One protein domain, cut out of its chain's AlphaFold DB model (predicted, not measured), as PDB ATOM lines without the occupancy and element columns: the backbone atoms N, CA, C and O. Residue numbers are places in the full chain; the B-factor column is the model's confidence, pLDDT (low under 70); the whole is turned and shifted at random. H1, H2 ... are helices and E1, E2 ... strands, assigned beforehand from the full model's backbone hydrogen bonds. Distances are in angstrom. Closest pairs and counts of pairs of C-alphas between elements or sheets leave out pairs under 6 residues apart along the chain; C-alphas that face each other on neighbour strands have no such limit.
ATOM      1  N   GLU A  29     158.839 142.806 120.977       76.00
ATOM      2  CA  GLU A  29     157.692 143.696 120.839       76.00
ATOM      3  C   GLU A  29     156.603 143.285 121.835       76.00
ATOM      4  O   GLU A  29     156.148 142.142 121.841       76.00
ATOM      5  N   VAL A  30     156.173 144.223 122.677       68.69
ATOM      6  CA  VAL A  30     155.088 144.028 123.642       68.69
ATOM      7  C   VAL A  30     153.956 144.992 123.325       68.69
ATOM      8  O   VAL A  30     154.173 146.184 123.091       68.69
ATOM      9  N   GLU A  31     152.728 144.481 123.308       72.19
ATOM     10  CA  GLU A  31     151.536 145.313 123.185       72.19
ATOM     11  C   GLU A  31     151.201 145.954 124.530       72.19
ATOM     12  O   GLU A  31     150.913 145.283 125.518       72.19
ATOM     13  N   MET A  32     151.197 147.279 124.556       58.91
ATOM     14  CA  MET A  32     150.808 148.073 125.709       58.91
ATOM     15  C   MET A  32     149.440 148.675 125.463       58.91
ATOM     16  O   MET A  32     149.226 149.311 124.431       58.91
ATOM     17  N   THR A  33     148.534 148.537 126.425       61.75
ATOM     18  CA  THR A  33     147.215 149.176 126.369       61.75
ATOM     19  C   THR A  33     147.121 150.230 127.464       61.75
ATOM     20  O   THR A  33     147.330 149.933 128.637       61.75
ATOM     21  N   PHE A  34     146.822 151.469 127.083       57.78
ATOM     22  CA  PHE A  34     146.686 152.592 128.007       57.78
ATOM     23  C   PHE A  34     145.445 153.429 127.699       57.78
ATOM     24  O   PHE A  34     144.949 153.464 126.573       57.78
ATOM     25  N   THR A  35     144.958 154.145 128.712       48.78
ATOM     26  CA  THR A  35     143.801 155.034 128.576       48.78
ATOM     27  C   THR A  35     144.261 156.446 128.221       48.78
ATOM     28  O   THR A  35     144.939 157.094 129.017       48.78
ATOM     29  N   LYS A  36     143.826 156.963 127.071       61.19
ATOM     30  CA  LYS A  36     143.979 158.369 126.679       61.19
ATOM     31  C   LYS A  36     142.609 158.958 126.359       61.19
ATOM     32  O   LYS A  36     141.869 158.386 125.567       61.19
ATOM     33  N   ASP A  37     142.255 160.069 127.003       75.50
ATOM     34  CA  ASP A  37     140.969 160.762 126.809       75.50
ATOM     35  C   ASP A  37     139.735 159.839 126.971       75.50
ATOM     36  O   ASP A  37     138.726 159.974 126.281       75.50
ATOM     37  N   GLY A  38     139.826 158.857 127.878       66.94
ATOM     38  CA  GLY A  38     138.774 157.859 128.119       66.94
ATOM     39  C   GLY A  38     138.707 156.717 127.095       66.94
ATOM     40  O   GLY A  38     137.846 155.848 127.218       66.94
ATOM     41  N   GLN A  39     139.610 156.679 126.110       62.84
ATOM     42  CA  GLN A  39     139.726 155.605 125.121       62.84
ATOM     43  C   GLN A  39     140.922 154.700 125.425       62.84
ATOM     44  O   GLN A  39     141.997 155.182 125.778       62.84
ATOM     45  N   GLN A  40     140.741 153.387 125.259       65.50
ATOM     46  CA  GLN A  40     141.847 152.429 125.286       65.50
ATOM     47  C   GLN A  40     142.611 152.509 123.965       65.50
ATOM     48  O   GLN A  40     142.023 152.366 122.892       65.50
ATOM     49  N   ILE A  41     143.914 152.739 124.049       72.62
ATOM     50  CA  ILE A  41     144.834 152.752 122.918       72.62
ATOM     51  C   ILE A  41     145.836 151.629 123.137       72.62
ATOM     52  O   ILE A  41     146.507 151.600 124.167       72.62
ATOM     53  N   THR A  42     145.966 150.747 122.149       74.62
ATOM     54  CA  THR A  42     147.013 149.726 122.122       74.62
ATOM     55  C   THR A  42     148.159 150.197 121.231       74.62
ATOM     56  O   THR A  42     147.935 150.650 120.106       74.62
ATOM     57  N   LYS A  43     149.390 150.129 121.735       70.38
ATOM     58  CA  LYS A  43     150.619 150.405 120.985       70.38
ATOM     59  C   LYS A  43     151.617 149.281 121.190       70.38
ATOM     60  O   LYS A  43     151.756 148.779 122.297       70.38
ATOM     61  N   THR A  44     152.369 148.974 120.147       72.69
ATOM     62  CA  THR A  44     153.520 148.079 120.233       72.69
ATOM     63  C   THR A  44     154.732 148.864 120.718       72.69
ATOM     64  O   THR A  44     155.017 149.947 120.199       72.69
ATOM     65  N   VAL A  45     155.423 148.345 121.729       70.06
ATOM     66  CA  VAL A  45     156.663 148.913 122.264       70.06
ATOM     67  C   VAL A  45     157.731 147.844 122.315       70.06
ATOM     68  O   VAL A  45     157.496 146.731 122.770       70.06
ATOM     69  N   GLU A  46     158.920 148.210 121.857       78.50
ATOM     70  CA  GLU A  46     160.091 147.358 121.965       78.50
ATOM     71  C   GLU A  46     160.693 147.449 123.370       78.50
ATOM     72  O   GLU A  46     161.001 148.536 123.872       78.50
ATOM     73  N   ILE A  47     160.902 146.293 123.990       77.94
ATOM     74  CA  ILE A  47     161.668 146.136 125.226       77.94
ATOM     75  C   ILE A  47     162.783 145.117 125.002       77.94
ATOM     76  O   ILE A  47     162.698 144.276 124.117       77.94
ATOM     77  N   ASP A  48     163.865 145.176 125.768       81.69
ATOM     78  CA  ASP A  48     164.934 144.185 125.633       81.69
ATOM     79  C   ASP A  48     164.542 142.847 126.276       81.69
ATOM     80  O   ASP A  48     163.696 142.780 127.170       81.69
ATOM     81  N   THR A  49     165.217 141.781 125.852       81.25
ATOM     82  CA  THR A  49     164.946 140.412 126.313       81.25
ATOM     83  C   THR A  49     165.046 140.240 127.834       81.25
ATOM     84  O   THR A  49     164.269 139.476 128.402       81.25
ATOM     85  N   ALA A  50     165.963 140.926 128.526       79.38
ATOM     86  CA  ALA A  50     166.093 140.768 129.977       79.38
ATOM     87  C   ALA A  50     164.892 141.379 130.715       79.38
ATOM     88  O   ALA A  50     164.320 140.728 131.591       79.38
ATOM     89  N   THR A  51     164.460 142.575 130.304       79.81
ATOM     90  CA  THR A  51     163.226 143.195 130.816       79.81
ATOM     91  C   THR A  51     162.006 142.315 130.537       79.81
ATOM     92  O   THR A  51     161.209 142.084 131.442       79.81
ATOM     93  N   PHE A  52     161.885 141.768 129.322       82.31
ATOM     94  CA  PHE A  52     160.788 140.863 128.958       82.31
ATOM     95  C   PHE A  52     160.737 139.621 129.857       82.31
ATOM     96  O   PHE A  52     159.701 139.322 130.443       82.31
ATOM     97  N   ASN A  53     161.869 138.937 130.040       81.81
ATOM     98  CA  ASN A  53     161.936 137.732 130.869       81.81
ATOM     99  C   ASN A  53     161.569 138.004 132.332       81.81
ATOM    100  O   ASN A  53     160.967 137.156 132.991       81.81
ATOM    101  N   LEU A  54     161.940 139.176 132.853       81.12
ATOM    102  CA  LEU A  54     161.585 139.562 134.211       81.12
ATOM    103  C   LEU A  54     160.074 139.800 134.349       81.12
ATOM    104  O   LEU A  54     159.475 139.350 135.324       81.12
ATOM    105  N   LEU A  55     159.460 140.461 133.367       82.25
ATOM    106  CA  LEU A  55     158.014 140.683 133.322       82.25
ATOM    107  C   LEU A  55     157.240 139.368 133.236       82.25
ATOM    108  O   LEU A  55     156.330 139.162 134.033       82.25
ATOM    109  N   GLU A  56     157.635 138.458 132.345       83.50
ATOM    110  CA  GLU A  56     157.045 137.113 132.237       83.50
ATOM    111  C   GLU A  56     157.062 136.394 133.585       83.50
ATOM    112  O   GLU A  56     156.037 135.920 134.072       83.50
ATOM    113  N   ALA A  57     158.211 136.407 134.256       82.50
ATOM    114  CA  ALA A  57     158.359 135.751 135.540       82.50
ATOM    115  C   ALA A  57     157.451 136.371 136.628       82.50
ATOM    116  O   ALA A  57     156.857 135.642 137.427       82.50
ATOM    117  N   LEU A  58     157.294 137.700 136.639       82.00
ATOM    118  CA  LEU A  58     156.349 138.396 137.521       82.00
ATOM    119  C   LEU A  58     154.884 138.063 137.180       82.00
ATOM    120  O   LEU A  58     154.072 137.875 138.090       82.00
ATOM    121  N   MET A  59     154.531 137.951 135.896       81.50
ATOM    122  CA  MET A  59     153.184 137.575 135.437       81.50
ATOM    123  C   MET A  59     152.809 136.142 135.826       81.50
ATOM    124  O   MET A  59     151.658 135.878 136.176       81.50
ATOM    125  N   GLU A  60     153.781 135.230 135.848       85.75
ATOM    126  CA  GLU A  60     153.628 133.858 136.350       85.75
ATOM    127  C   GLU A  60     153.462 133.784 137.881       85.75
ATOM    128  O   GLU A  60     153.305 132.702 138.451       85.75
ATOM    129  N   GLY A  61     153.468 134.929 138.570       78.25
ATOM    130  CA  GLY A  61     153.266 135.022 140.010       78.25
ATOM    131  C   GLY A  61     154.530 134.774 140.826       78.25
ATOM    132  O   GLY A  61     154.432 134.606 142.046       78.25
ATOM    133  N   ARG A  62     155.714 134.760 140.196       78.00
ATOM    134  CA  ARG A  62     156.971 134.799 140.949       78.00
ATOM    135  C   ARG A  62     157.084 136.153 141.622       78.00
ATOM    136  O   ARG A  62     156.771 137.186 141.027       78.00
ATOM    137  N   LYS A  63     157.517 136.154 142.875       71.06
ATOM    138  CA  LYS A  63     157.686 137.408 143.599       71.06
ATOM    139  C   LYS A  63     158.952 138.112 143.118       71.06
ATOM    140  O   LYS A  63     159.907 137.415 142.771       71.06
ATOM    141  N   PRO A  64     158.996 139.455 143.134       65.94
ATOM    142  CA  PRO A  64     160.219 140.224 142.893       65.94
ATOM    143  C   PRO A  64     161.442 139.643 143.617       65.94
ATOM    144  O   PRO A  64     162.478 139.411 142.997       65.94
ATOM    145  N   GLU A  65     161.271 139.283 144.891       62.91
ATOM    146  CA  GLU A  65     162.322 138.704 145.739       62.91
ATOM    147  C   GLU A  65     162.853 137.344 145.240       62.91
ATOM    148  O   GLU A  65     164.008 137.002 145.475       62.91
ATOM    149  N   ASP A  66     162.035 136.561 144.525       68.00
ATOM    150  CA  ASP A  66     162.413 135.242 143.993       68.00
ATOM    151  C   ASP A  66     163.155 135.335 142.647       68.00
ATOM    152  O   ASP A  66     163.676 134.333 142.136       68.00
ATOM    153  N   LEU A  67     163.135 136.513 142.018       65.94
ATOM    154  CA  LEU A  67     163.759 136.794 140.721       65.94
ATOM    155  C   LEU A  67     165.171 137.351 140.876       65.94
ATOM    156  O   LEU A  67     165.979 137.262 139.952       65.94
ATOM    157  N   ILE A  68     165.469 137.870 142.061       60.44
ATOM    158  CA  ILE A  68     166.696 138.574 142.389       60.44
ATOM    159  C   ILE A  68     167.486 137.685 143.345       60.44
ATOM    160  O   ILE A  68     167.135 137.510 144.509       60.44
ATOM    161  N   LYS A  69     168.555 137.063 142.845       55.19
ATOM    162  CA  LYS A  69     169.480 136.332 143.713       55.19
ATOM    163  C   LYS A  69     170.451 137.342 144.326       55.19
ATOM    164  O   LYS A  69     171.266 137.894 143.601       55.19
ATOM    165  N   GLU A  70     170.345 137.501 145.645       48.75
ATOM    166  CA  GLU A  70     171.183 138.314 146.546       48.75
ATOM    167  C   GLU A  70     170.821 139.809 146.648       48.75
ATOM    168  O   GLU A  70     171.199 140.608 145.804       48.75
ATOM    169  N   GLU A  71     170.093 140.140 147.727       49.19
ATOM    170  CA  GLU A  71     169.953 141.413 148.483       49.19
ATOM    171  C   GLU A  71     169.893 142.785 147.783       49.19
ATOM    172  O   GLU A  71     169.722 143.792 148.466       49.19
ATOM    173  N   ASN A  72     169.935 142.881 146.463       52.50
ATOM    174  CA  ASN A  72     169.774 144.140 145.762       52.50
ATOM    175  C   ASN A  72     168.635 144.010 144.770       52.50
ATOM    176  O   ASN A  72     168.811 143.420 143.710       52.50
ATOM    177  N   ASP A  73     167.528 144.705 145.034       63.50
ATOM    178  CA  ASP A  73     166.442 144.976 144.077       63.50
ATOM    179  C   ASP A  73     166.942 145.581 142.742       63.50
ATOM    180  O   ASP A  73     166.170 145.812 141.823       63.50
ATOM    181  N   SER A  74     168.244 145.856 142.643       77.62
ATOM    182  CA  SER A  74     169.013 146.437 141.555       77.62
ATOM    183  C   SER A  74     169.830 145.378 140.811       77.62
ATOM    184  O   SER A  74     170.702 144.729 141.388       77.62
ATOM    185  N   ILE A  75     169.617 145.270 139.504       74.50
ATOM    186  CA  ILE A  75     170.418 144.451 138.595       74.50
ATOM    187  C   ILE A  75     171.354 145.359 137.818       74.50
ATOM    188  O   ILE A  75     170.928 146.375 137.272       74.50
ATOM    189  N   PHE A  76     172.627 144.982 137.769       76.25
ATOM    190  CA  PHE A  76     173.679 145.743 137.112       76.25
ATOM    191  C   PHE A  76     174.091 145.071 135.795       76.25
ATOM    192  O   PHE A  76     174.037 143.848 135.676       76.25
ATOM    193  N   SER A  77     174.495 145.858 134.801       72.94
ATOM    194  CA  SER A  77     175.167 145.365 133.598       72.94
ATOM    195  C   SER A  77     176.571 144.842 133.926       72.94
ATOM    196  O   SER A  77     177.098 145.079 135.014       72.94
ATOM    197  N   GLU A  78     177.199 144.128 132.985       73.06
ATOM    198  CA  GLU A  78     178.535 143.527 133.172       73.06
ATOM    199  C   GLU A  78     179.624 144.548 133.540       73.06
ATOM    200  O   GLU A  78     180.590 144.224 134.225       73.06
ATOM    201  N   ASP A  79     179.450 145.799 133.118       77.56
ATOM    202  CA  ASP A  79     180.323 146.933 133.431       77.56
ATOM    203  C   ASP A  79     180.027 147.590 134.797       77.56
ATOM    204  O   ASP A  79     180.628 148.611 135.139       77.56
ATOM    205  N   GLY A  80     179.107 147.023 135.582       77.56
ATOM    206  CA  GLY A  80     178.749 147.474 136.924       77.56
ATOM    207  C   GLY A  80     177.778 148.656 136.979       77.56
ATOM    208  O   GLY A  80     177.601 149.235 138.052       77.56
ATOM    209  N   ARG A  81     177.145 149.051 135.866       80.06
ATOM    210  CA  ARG A  81     176.118 150.112 135.863       80.06
ATOM    211  C   ARG A  81     174.748 149.554 136.211       80.06
ATOM    212  O   ARG A  81     174.430 148.429 135.864       80.06
ATOM    213  N   LEU A  82     173.922 150.341 136.894       82.75
ATOM    214  CA  LEU A  82     172.563 149.927 137.237       82.75
ATOM    215  C   LEU A  82     171.747 149.754 135.957       82.75
ATOM    216  O   LEU A  82     171.549 150.723 135.250       82.75
ATOM    217  N   TYR A  83     171.261 148.560 135.656       82.06
ATOM    218  CA  TYR A  83     170.529 148.276 134.424       82.06
ATOM    219  C   TYR A  83     169.011 148.324 134.643       82.06
ATOM    220  O   TYR A  83     168.292 149.015 133.915       82.06
ATOM    221  N   TYR A  84     168.509 147.686 135.700       82.19
ATOM    222  CA  TYR A  84     167.131 147.868 136.159       82.19
ATOM    223  C   TYR A  84     166.981 147.635 137.658       82.19
ATOM    224  O   TYR A  84     167.809 146.984 138.284       82.19
ATOM    225  N   VAL A  85     165.897 148.161 138.221       84.69
ATOM    226  CA  VAL A  85     165.452 147.882 139.588       84.69
ATOM    227  C   VAL A  85     164.082 147.224 139.529       84.69
ATOM    228  O   VAL A  85     163.215 147.703 138.798       84.69
ATOM    229  N   VAL A  86     163.872 146.160 140.298       82.94
ATOM    230  CA  VAL A  86     162.552 145.570 140.524       82.94
ATOM    231  C   VAL A  86     161.937 146.254 141.735       82.94
ATOM    232  O   VAL A  86     162.444 146.168 142.846       82.94
ATOM    233  N   LEU A  87     160.855 146.983 141.515       77.38
ATOM    234  CA  LEU A  87     160.124 147.667 142.566       77.38
ATOM    235  C   LEU A  87     159.138 146.647 143.139       77.38
ATOM    236  O   LEU A  87     158.311 146.122 142.392       77.38
ATOM    237  N   GLY A  88     159.226 146.347 144.438       61.47
ATOM    238  CA  GLY A  88     158.378 145.387 145.167       61.47
ATOM    239  C   GLY A  88     156.895 145.778 145.280       61.47
ATOM    240  O   GLY A  88     156.270 145.512 146.304       61.47
ATOM    241  N   ASN A  89     156.341 146.381 144.219       62.56
ATOM    242  CA  ASN A  89     155.094 147.130 144.089       62.56
ATOM    243  C   ASN A  89     155.246 148.602 144.523       62.56
ATOM    244  O   ASN A  89     155.038 148.949 145.686       62.56
ATOM    245  N   ASP A  90     155.630 149.472 143.583       68.81
ATOM    246  CA  ASP A  90     155.680 150.919 143.807       68.81
ATOM    247  C   ASP A  90     154.263 151.508 143.905       68.81
ATOM    248  O   ASP A  90     153.344 151.088 143.197       68.81
ATOM    249  N   ALA A  91     154.086 152.531 144.741       80.19
ATOM    250  CA  ALA A  91     152.816 153.234 144.917       80.19
ATOM    251  C   ALA A  91     152.318 153.911 143.624       80.19
ATOM    252  O   ALA A  91     151.140 154.257 143.528       80.19
ATOM    253  N   TYR A  92     153.202 154.094 142.639       85.50
ATOM    254  CA  TYR A  92     152.923 154.781 141.377       85.50
ATOM    255  C   TYR A  92     152.574 153.843 140.207       85.50
ATOM    256  O   TYR A  92     152.018 154.297 139.206       85.50
ATOM    257  N   GLY A  93     152.807 152.532 140.348       87.94
ATOM    258  CA  GLY A  93     152.346 151.506 139.403       87.94
ATOM    259  C   GLY A  93     153.440 150.770 138.626       87.94
ATOM    260  O   GLY A  93     153.154 149.723 138.041       87.94
ATOM    261  N   ALA A  94     154.681 151.256 138.625       89.69
ATOM    262  CA  ALA A  94     155.809 150.505 138.085       89.69
ATOM    263  C   ALA A  94     156.244 149.367 139.033       89.69
ATOM    264  O   ALA A  94     156.293 149.513 140.252       89.69
ATOM    265  N   VAL A  95     156.610 148.227 138.451       87.50
ATOM    266  CA  VAL A  95     157.273 147.097 139.127       87.50
ATOM    267  C   VAL A  95     158.697 146.891 138.617       87.50
ATOM    268  O   VAL A  95     159.479 146.182 139.238       87.50
ATOM    269  N   ILE A  96     159.067 147.531 137.504       87.94
ATOM    270  CA  ILE A  96     160.439 147.596 136.998       87.94
ATOM    271  C   ILE A  96     160.760 149.046 136.657       87.94
ATOM    272  O   ILE A  96     159.962 149.725 136.011       87.94
ATOM    273  N   LYS A  97     161.954 149.506 137.022       90.56
ATOM    274  CA  LYS A  97     162.543 150.760 136.547       90.56
ATOM    275  C   LYS A  97     163.816 150.455 135.774       90.56
ATOM    276  O   LYS A  97     164.793 150.003 136.362       90.56
ATOM    277  N   LYS A  98     163.809 150.702 134.468       90.94
ATOM    278  CA  LYS A  98     164.945 150.468 133.571       90.94
ATOM    279  C   LYS A  98     165.772 151.737 133.394       90.94
ATOM    280  O   LYS A  98     165.210 152.822 133.254       90.94
ATOM    281  N   PHE A  99     167.089 151.579 133.342       91.50
ATOM    282  CA  PHE A  99     168.068 152.646 133.164       91.50
ATOM    283  C   PHE A  99     168.810 152.438 131.842       91.50
ATOM    284  O   PHE A  99     169.242 151.332 131.517       91.50
ATOM    285  N   ILE A 100     168.934 153.500 131.051       91.94
ATOM    286  CA  ILE A 100     169.537 153.468 129.718       91.94
ATOM    287  C   ILE A 100     170.642 154.514 129.671       91.94
ATOM    288  O   ILE A 100     170.399 155.694 129.934       91.94
ATOM    289  N   TYR A 101     171.843 154.083 129.301       90.19
ATOM    290  CA  TYR A 101     173.036 154.924 129.254       90.19
ATOM    291  C   TYR A 101     173.517 155.108 127.817       90.19
ATOM    292  O   TYR A 101     173.321 154.238 126.971       90.19
ATOM    293  N   ASN A 102     174.169 156.236 127.545       91.81
ATOM    294  CA  ASN A 102     174.938 156.415 126.315       91.81
ATOM    295  C   ASN A 102     176.310 155.712 126.401       91.81
ATOM    296  O   ASN A 102     176.700 155.192 127.445       91.81
ATOM    297  N   GLU A 103     177.086 155.751 125.314       90.75
ATOM    298  CA  GLU A 103     178.426 155.139 125.229       90.75
ATOM    299  C   GLU A 103     179.429 155.692 126.254       90.75
ATOM    300  O   GLU A 103     180.368 155.006 126.655       90.75
ATOM    301  N   LYS A 104     179.221 156.930 126.723       91.25
ATOM    302  CA  LYS A 104     180.034 157.554 127.778       91.25
ATOM    303  C   LYS A 104     179.614 157.110 129.185       91.25
ATOM    304  O   LYS A 104     180.221 157.541 130.164       91.25
ATOM    305  N   GLY A 105     178.588 156.267 129.311       91.12
ATOM    306  CA  GLY A 105     178.055 155.811 130.590       91.12
ATOM    307  C   GLY A 105     177.186 156.831 131.311       91.12
ATOM    308  O   GLY A 105     177.021 156.728 132.524       91.12
ATOM    309  N   GLN A 106     176.665 157.830 130.600       93.50
ATOM    310  CA  GLN A 106     175.773 158.839 131.164       93.50
ATOM    311  C   GLN A 106     174.328 158.384 130.990       93.50
ATOM    312  O   GLN A 106     173.966 157.884 129.925       93.50
ATOM    313  N   LEU A 107     173.518 158.538 132.034       95.19
ATOM    314  CA  LEU A 107     172.117 158.138 132.034       95.19
ATOM    315  C   LEU A 107     171.333 159.038 131.081       95.19
ATOM    316  O   LEU A 107     171.212 160.221 131.339       95.19
ATOM    317  N   VAL A 108     170.803 158.502 129.987       97.00
ATOM    318  CA  VAL A 108     170.044 159.295 129.004       97.00
ATOM    319  C   VAL A 108     168.546 159.084 129.117       97.00
ATOM    320  O   VAL A 108     167.771 159.934 128.681       97.00
ATOM    321  N   ARG A 109     168.118 157.952 129.687       96.50
ATOM    322  CA  ARG A 109     166.699 157.641 129.824       96.50
ATOM    323  C   ARG A 109     166.419 156.675 130.967       96.50
ATOM    324  O   ARG A 109     167.151 155.709 131.171       96.50
ATOM    325  N   LEU A 110     165.315 156.908 131.668       94.69
ATOM    326  CA  LEU A 110     164.688 155.956 132.575       94.69
ATOM    327  C   LEU A 110     163.259 155.680 132.127       94.69
ATOM    328  O   LEU A 110     162.560 156.602 131.705       94.69
ATOM    329  N   VAL A 111     162.824 154.429 132.258       94.25
ATOM    330  CA  VAL A 111     161.464 153.993 131.911       94.25
ATOM    331  C   VAL A 111     160.928 153.072 133.003       94.25
ATOM    332  O   VAL A 111     161.618 152.137 133.412       94.25
ATOM    333  N   GLY A 112     159.715 153.339 133.484       92.31
ATOM    334  CA  GLY A 112     158.988 152.450 134.393       92.31
ATOM    335  C   GLY A 112     158.077 151.494 133.627       92.31
ATOM    336  O   GLY A 112     157.446 151.913 132.660       92.31
ATOM    337  N   TYR A 113     157.979 150.240 134.067       88.62
ATOM    338  CA  TYR A 113     157.078 149.227 133.508       88.62
ATOM    339  C   TYR A 113     156.225 148.596 134.609       88.62
ATOM    340  O   TYR A 113     156.745 148.286 135.683       88.62
ATOM    341  N   ASN A 114     154.932 148.396 134.355       87.56
ATOM    342  CA  ASN A 114     154.047 147.608 135.220       87.56
ATOM    343  C   ASN A 114     154.206 146.100 134.953       87.56
ATOM    344  O   ASN A 114     154.959 145.690 134.074       87.56
ATOM    345  N   LYS A 115     153.498 145.264 135.722       83.69
ATOM    346  CA  LYS A 115     153.584 143.797 135.605       83.69
ATOM    347  C   LYS A 115     153.077 143.268 134.262       83.69
ATOM    348  O   LYS A 115     153.481 142.191 133.858       83.69
ATOM    349  N   GLU A 116     152.224 144.023 133.572       81.62
ATOM    350  CA  GLU A 116     151.765 143.732 132.212       81.62
ATOM    351  C   GLU A 116     152.784 144.150 131.132       81.62
ATOM    352  O   GLU A 116     152.502 144.038 129.943       81.62
ATOM    353  N   GLY A 117     153.947 144.685 131.518       79.19
ATOM    354  CA  GLY A 117     154.986 145.153 130.599       79.19
ATOM    355  C   GLY A 117     154.696 146.490 129.924       79.19
ATOM    356  O   GLY A 117     155.450 146.916 129.052       79.19
ATOM    357  N   SER A 118     153.634 147.182 130.333       85.06
ATOM    358  CA  SER A 118     153.288 148.511 129.833       85.06
ATOM    359  C   SER A 118     154.045 149.607 130.579       85.06
ATOM    360  O   SER A 118     154.293 149.483 131.780       85.06
ATOM    361  N   ILE A 119     154.379 150.706 129.890       89.81
ATOM    362  CA  ILE A 119     155.002 151.874 130.525       89.81
ATOM    363  C   ILE A 119     154.082 152.397 131.635       89.81
ATOM    364  O   ILE A 119     152.897 152.638 131.407       89.81
ATOM    365  N   ALA A 120     154.637 152.586 132.829       90.50
ATOM    366  CA  ALA A 120     153.893 152.996 134.012       90.50
ATOM    367  C   ALA A 120     154.695 153.978 134.879       90.50
ATOM    368  O   ALA A 120     155.930 153.936 134.867       90.50
ATOM    369  N   PRO A 121     154.018 154.863 135.635       92.62
ATOM    370  CA  PRO A 121     154.698 155.805 136.507       92.62
ATOM    371  C   PRO A 121     155.537 155.110 137.585       92.62
ATOM    372  O   PRO A 121     155.081 154.178 138.242       92.62
ATOM    373  N   PHE A 122     156.765 155.594 137.771       91.94
ATOM    374  CA  PHE A 122     157.669 155.196 138.863       91.94
ATOM    375  C   PHE A 122     157.868 156.322 139.888       91.94
ATOM    376  O   PHE A 122     158.635 156.191 140.841       91.94
ATOM    377  N   PHE A 123     157.282 157.492 139.626       90.94
ATOM    378  CA  PHE A 123     157.327 158.638 140.521       90.94
ATOM    379  C   PHE A 123     156.192 159.602 140.190       90.94
ATOM    380  O   PHE A 123     156.199 160.232 139.135       90.94
ATOM    381  N   GLU A 124     155.216 159.711 141.088       91.00
ATOM    382  CA  GLU A 124     153.974 160.455 140.865       91.00
ATOM    383  C   GLU A 124     153.298 160.048 139.548       91.00
ATOM    384  O   GLU A 124     152.711 158.973 139.454       91.00
ATOM    385  N   TYR A 125     153.388 160.892 138.527       91.12
ATOM    386  CA  TYR A 125     152.821 160.681 137.201       91.12
ATOM    387  C   TYR A 125     153.906 160.571 136.111       91.12
ATOM    388  O   TYR A 125     153.592 160.403 134.934       91.12
ATOM    389  N   VAL A 126     155.186 160.600 136.503       95.31
ATOM    390  CA  VAL A 126     156.348 160.411 135.631       95.31
ATOM    391  C   VAL A 126     156.583 158.922 135.389       95.31
ATOM    392  O   VAL A 126     156.880 158.161 136.313       95.31
ATOM    393  N   ALA A 127     156.499 158.519 134.124       94.56
ATOM    394  CA  ALA A 127     156.804 157.169 133.654       94.56
ATOM    395  C   ALA A 127     158.090 157.103 132.818       94.56
ATOM    396  O   ALA A 127     158.693 156.035 132.687       94.56
ATOM    397  N   ILE A 128     158.524 158.241 132.266       96.19
ATOM    398  CA  ILE A 128     159.755 158.370 131.485       96.19
ATOM    399  C   ILE A 128     160.492 159.633 131.931       96.19
ATOM    400  O   ILE A 128     159.897 160.704 132.039       96.19
ATOM    401  N   HIS A 129     161.799 159.515 132.151       97.00
ATOM    402  CA  HIS A 129     162.698 160.645 132.380       97.00
ATOM    403  C   HIS A 129     163.837 160.579 131.365       97.00
ATOM    404  O   HIS A 129     164.478 159.538 131.252       97.00
ATOM    405  N   GLU A 130     164.078 161.655 130.623       98.00
ATOM    406  CA  GLU A 130     165.160 161.766 129.642       98.00
ATOM    407  C   GLU A 130     166.126 162.893 129.994       98.00
ATOM    408  O   GLU A 130     165.715 163.929 130.519       98.00
ATOM    409  N   GLN A 131     167.400 162.687 129.662       98.38
ATOM    410  CA  GLN A 131     168.493 163.605 129.965       98.38
ATOM    411  C   GLN A 131     169.413 163.770 128.751       98.38
ATOM    412  O   GLN A 131     169.855 162.783 128.160       98.38
ATOM    413  N   ASP A 132     169.753 165.019 128.431       98.25
ATOM    414  CA  ASP A 132     170.718 165.356 127.382       98.25
ATOM    415  C   ASP A 132     171.974 165.990 127.977       98.25
ATOM    416  O   ASP A 132     171.910 166.767 128.932       98.25
TER     417      ASP A 132
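Overview. This is residues 29 to 132 of the 219 residues of an uncharacterized protein of Croceimicrobium hydrocarbonivorans (UniProt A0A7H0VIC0). One twisted antiparallel sheet of five strands makes the main wall, with helix H1 packed over one face along its strands, while a long two-strand hairpin, E1 and E2, leads into H1 and reaches away as an arm. The little helix H2 sits near one end of H1 and only grazes the sheet. The printed part has 104 residues, with seven named strands and two named helices in the order E1 E2 H1 H2 E3 E4 E5 E6 E7; the class is mixed, helices and strands. The large sheet runs E3 - E4 - E5 - E6 - E7. The whole is compact, with a radius of gyration of the C-alphas of 13.9 A and spans of 42 by 37 by 26 A.

Along the chain. Start in the large sheet with E3, residues 74 to 76, and E4, residues 82 to 86. E5, residues 96 to 101, begins at C-alpha 96, (160.439, 147.596, 136.998), and is 16.5 A long; E6, residues 107 to 113, covers 17.5 A. E7, residues 128 to 132, ends at C-alpha 132, (170.718, 165.356, 127.382). Go back to C-alpha 29 at (157.692, 143.696, 120.839) for E1, residues 29 to 36, 20.9 A long. E2, residues 39 to 48, runs 27.7 A; H1, residues 49 to 59, runs 15.2 A, and H2 is residues 64 to 67.

Arrangement. E3 to E7 form a meander, each strand the antiparallel neighbour of the one before. Look for N 75 and O 84 at 2.8 A between E3 and E4, and N 85 and O 97 at 2.8 A between E4 and E5. E5 and E6 have N 98 and O 111 at 2.8 A; E6 and E7 have N 110 and O 129 at 2.8 A. H1 is on this sheet at a height over the sheet of 9.9 A and runs along the strands, at 0 degrees to E5 on the local plane. H1 lies over E5, and its closest C-alphas to that strand are those of Thr 51 and Lys 98, 8.0 A apart. H1 and H2 only just touch, with 3 pairs of C-alphas within 8 A, the closest being Leu 58 and Pro 64 at 6.9 A. In the hairpin of E1 and E2, N 32 and O 43 are 2.8 A apart; E2 is apart from E5, for instance. Every O i to N i+4 pair in H1 is within hydrogen-bond range; H2 is too short for such a pair.

Size, cuts and confidence. The C-alphas of Gly 38 and Asp 79, the two farthest apart, are 43.3 A from each other. The printed part has no cut. The link from E6 to E7, residues 114 to 127, is long. The mean pLDDT of the printed part is 79.8, and 22 residues are under 70, among them residues 32 to 36 and 64 to 73.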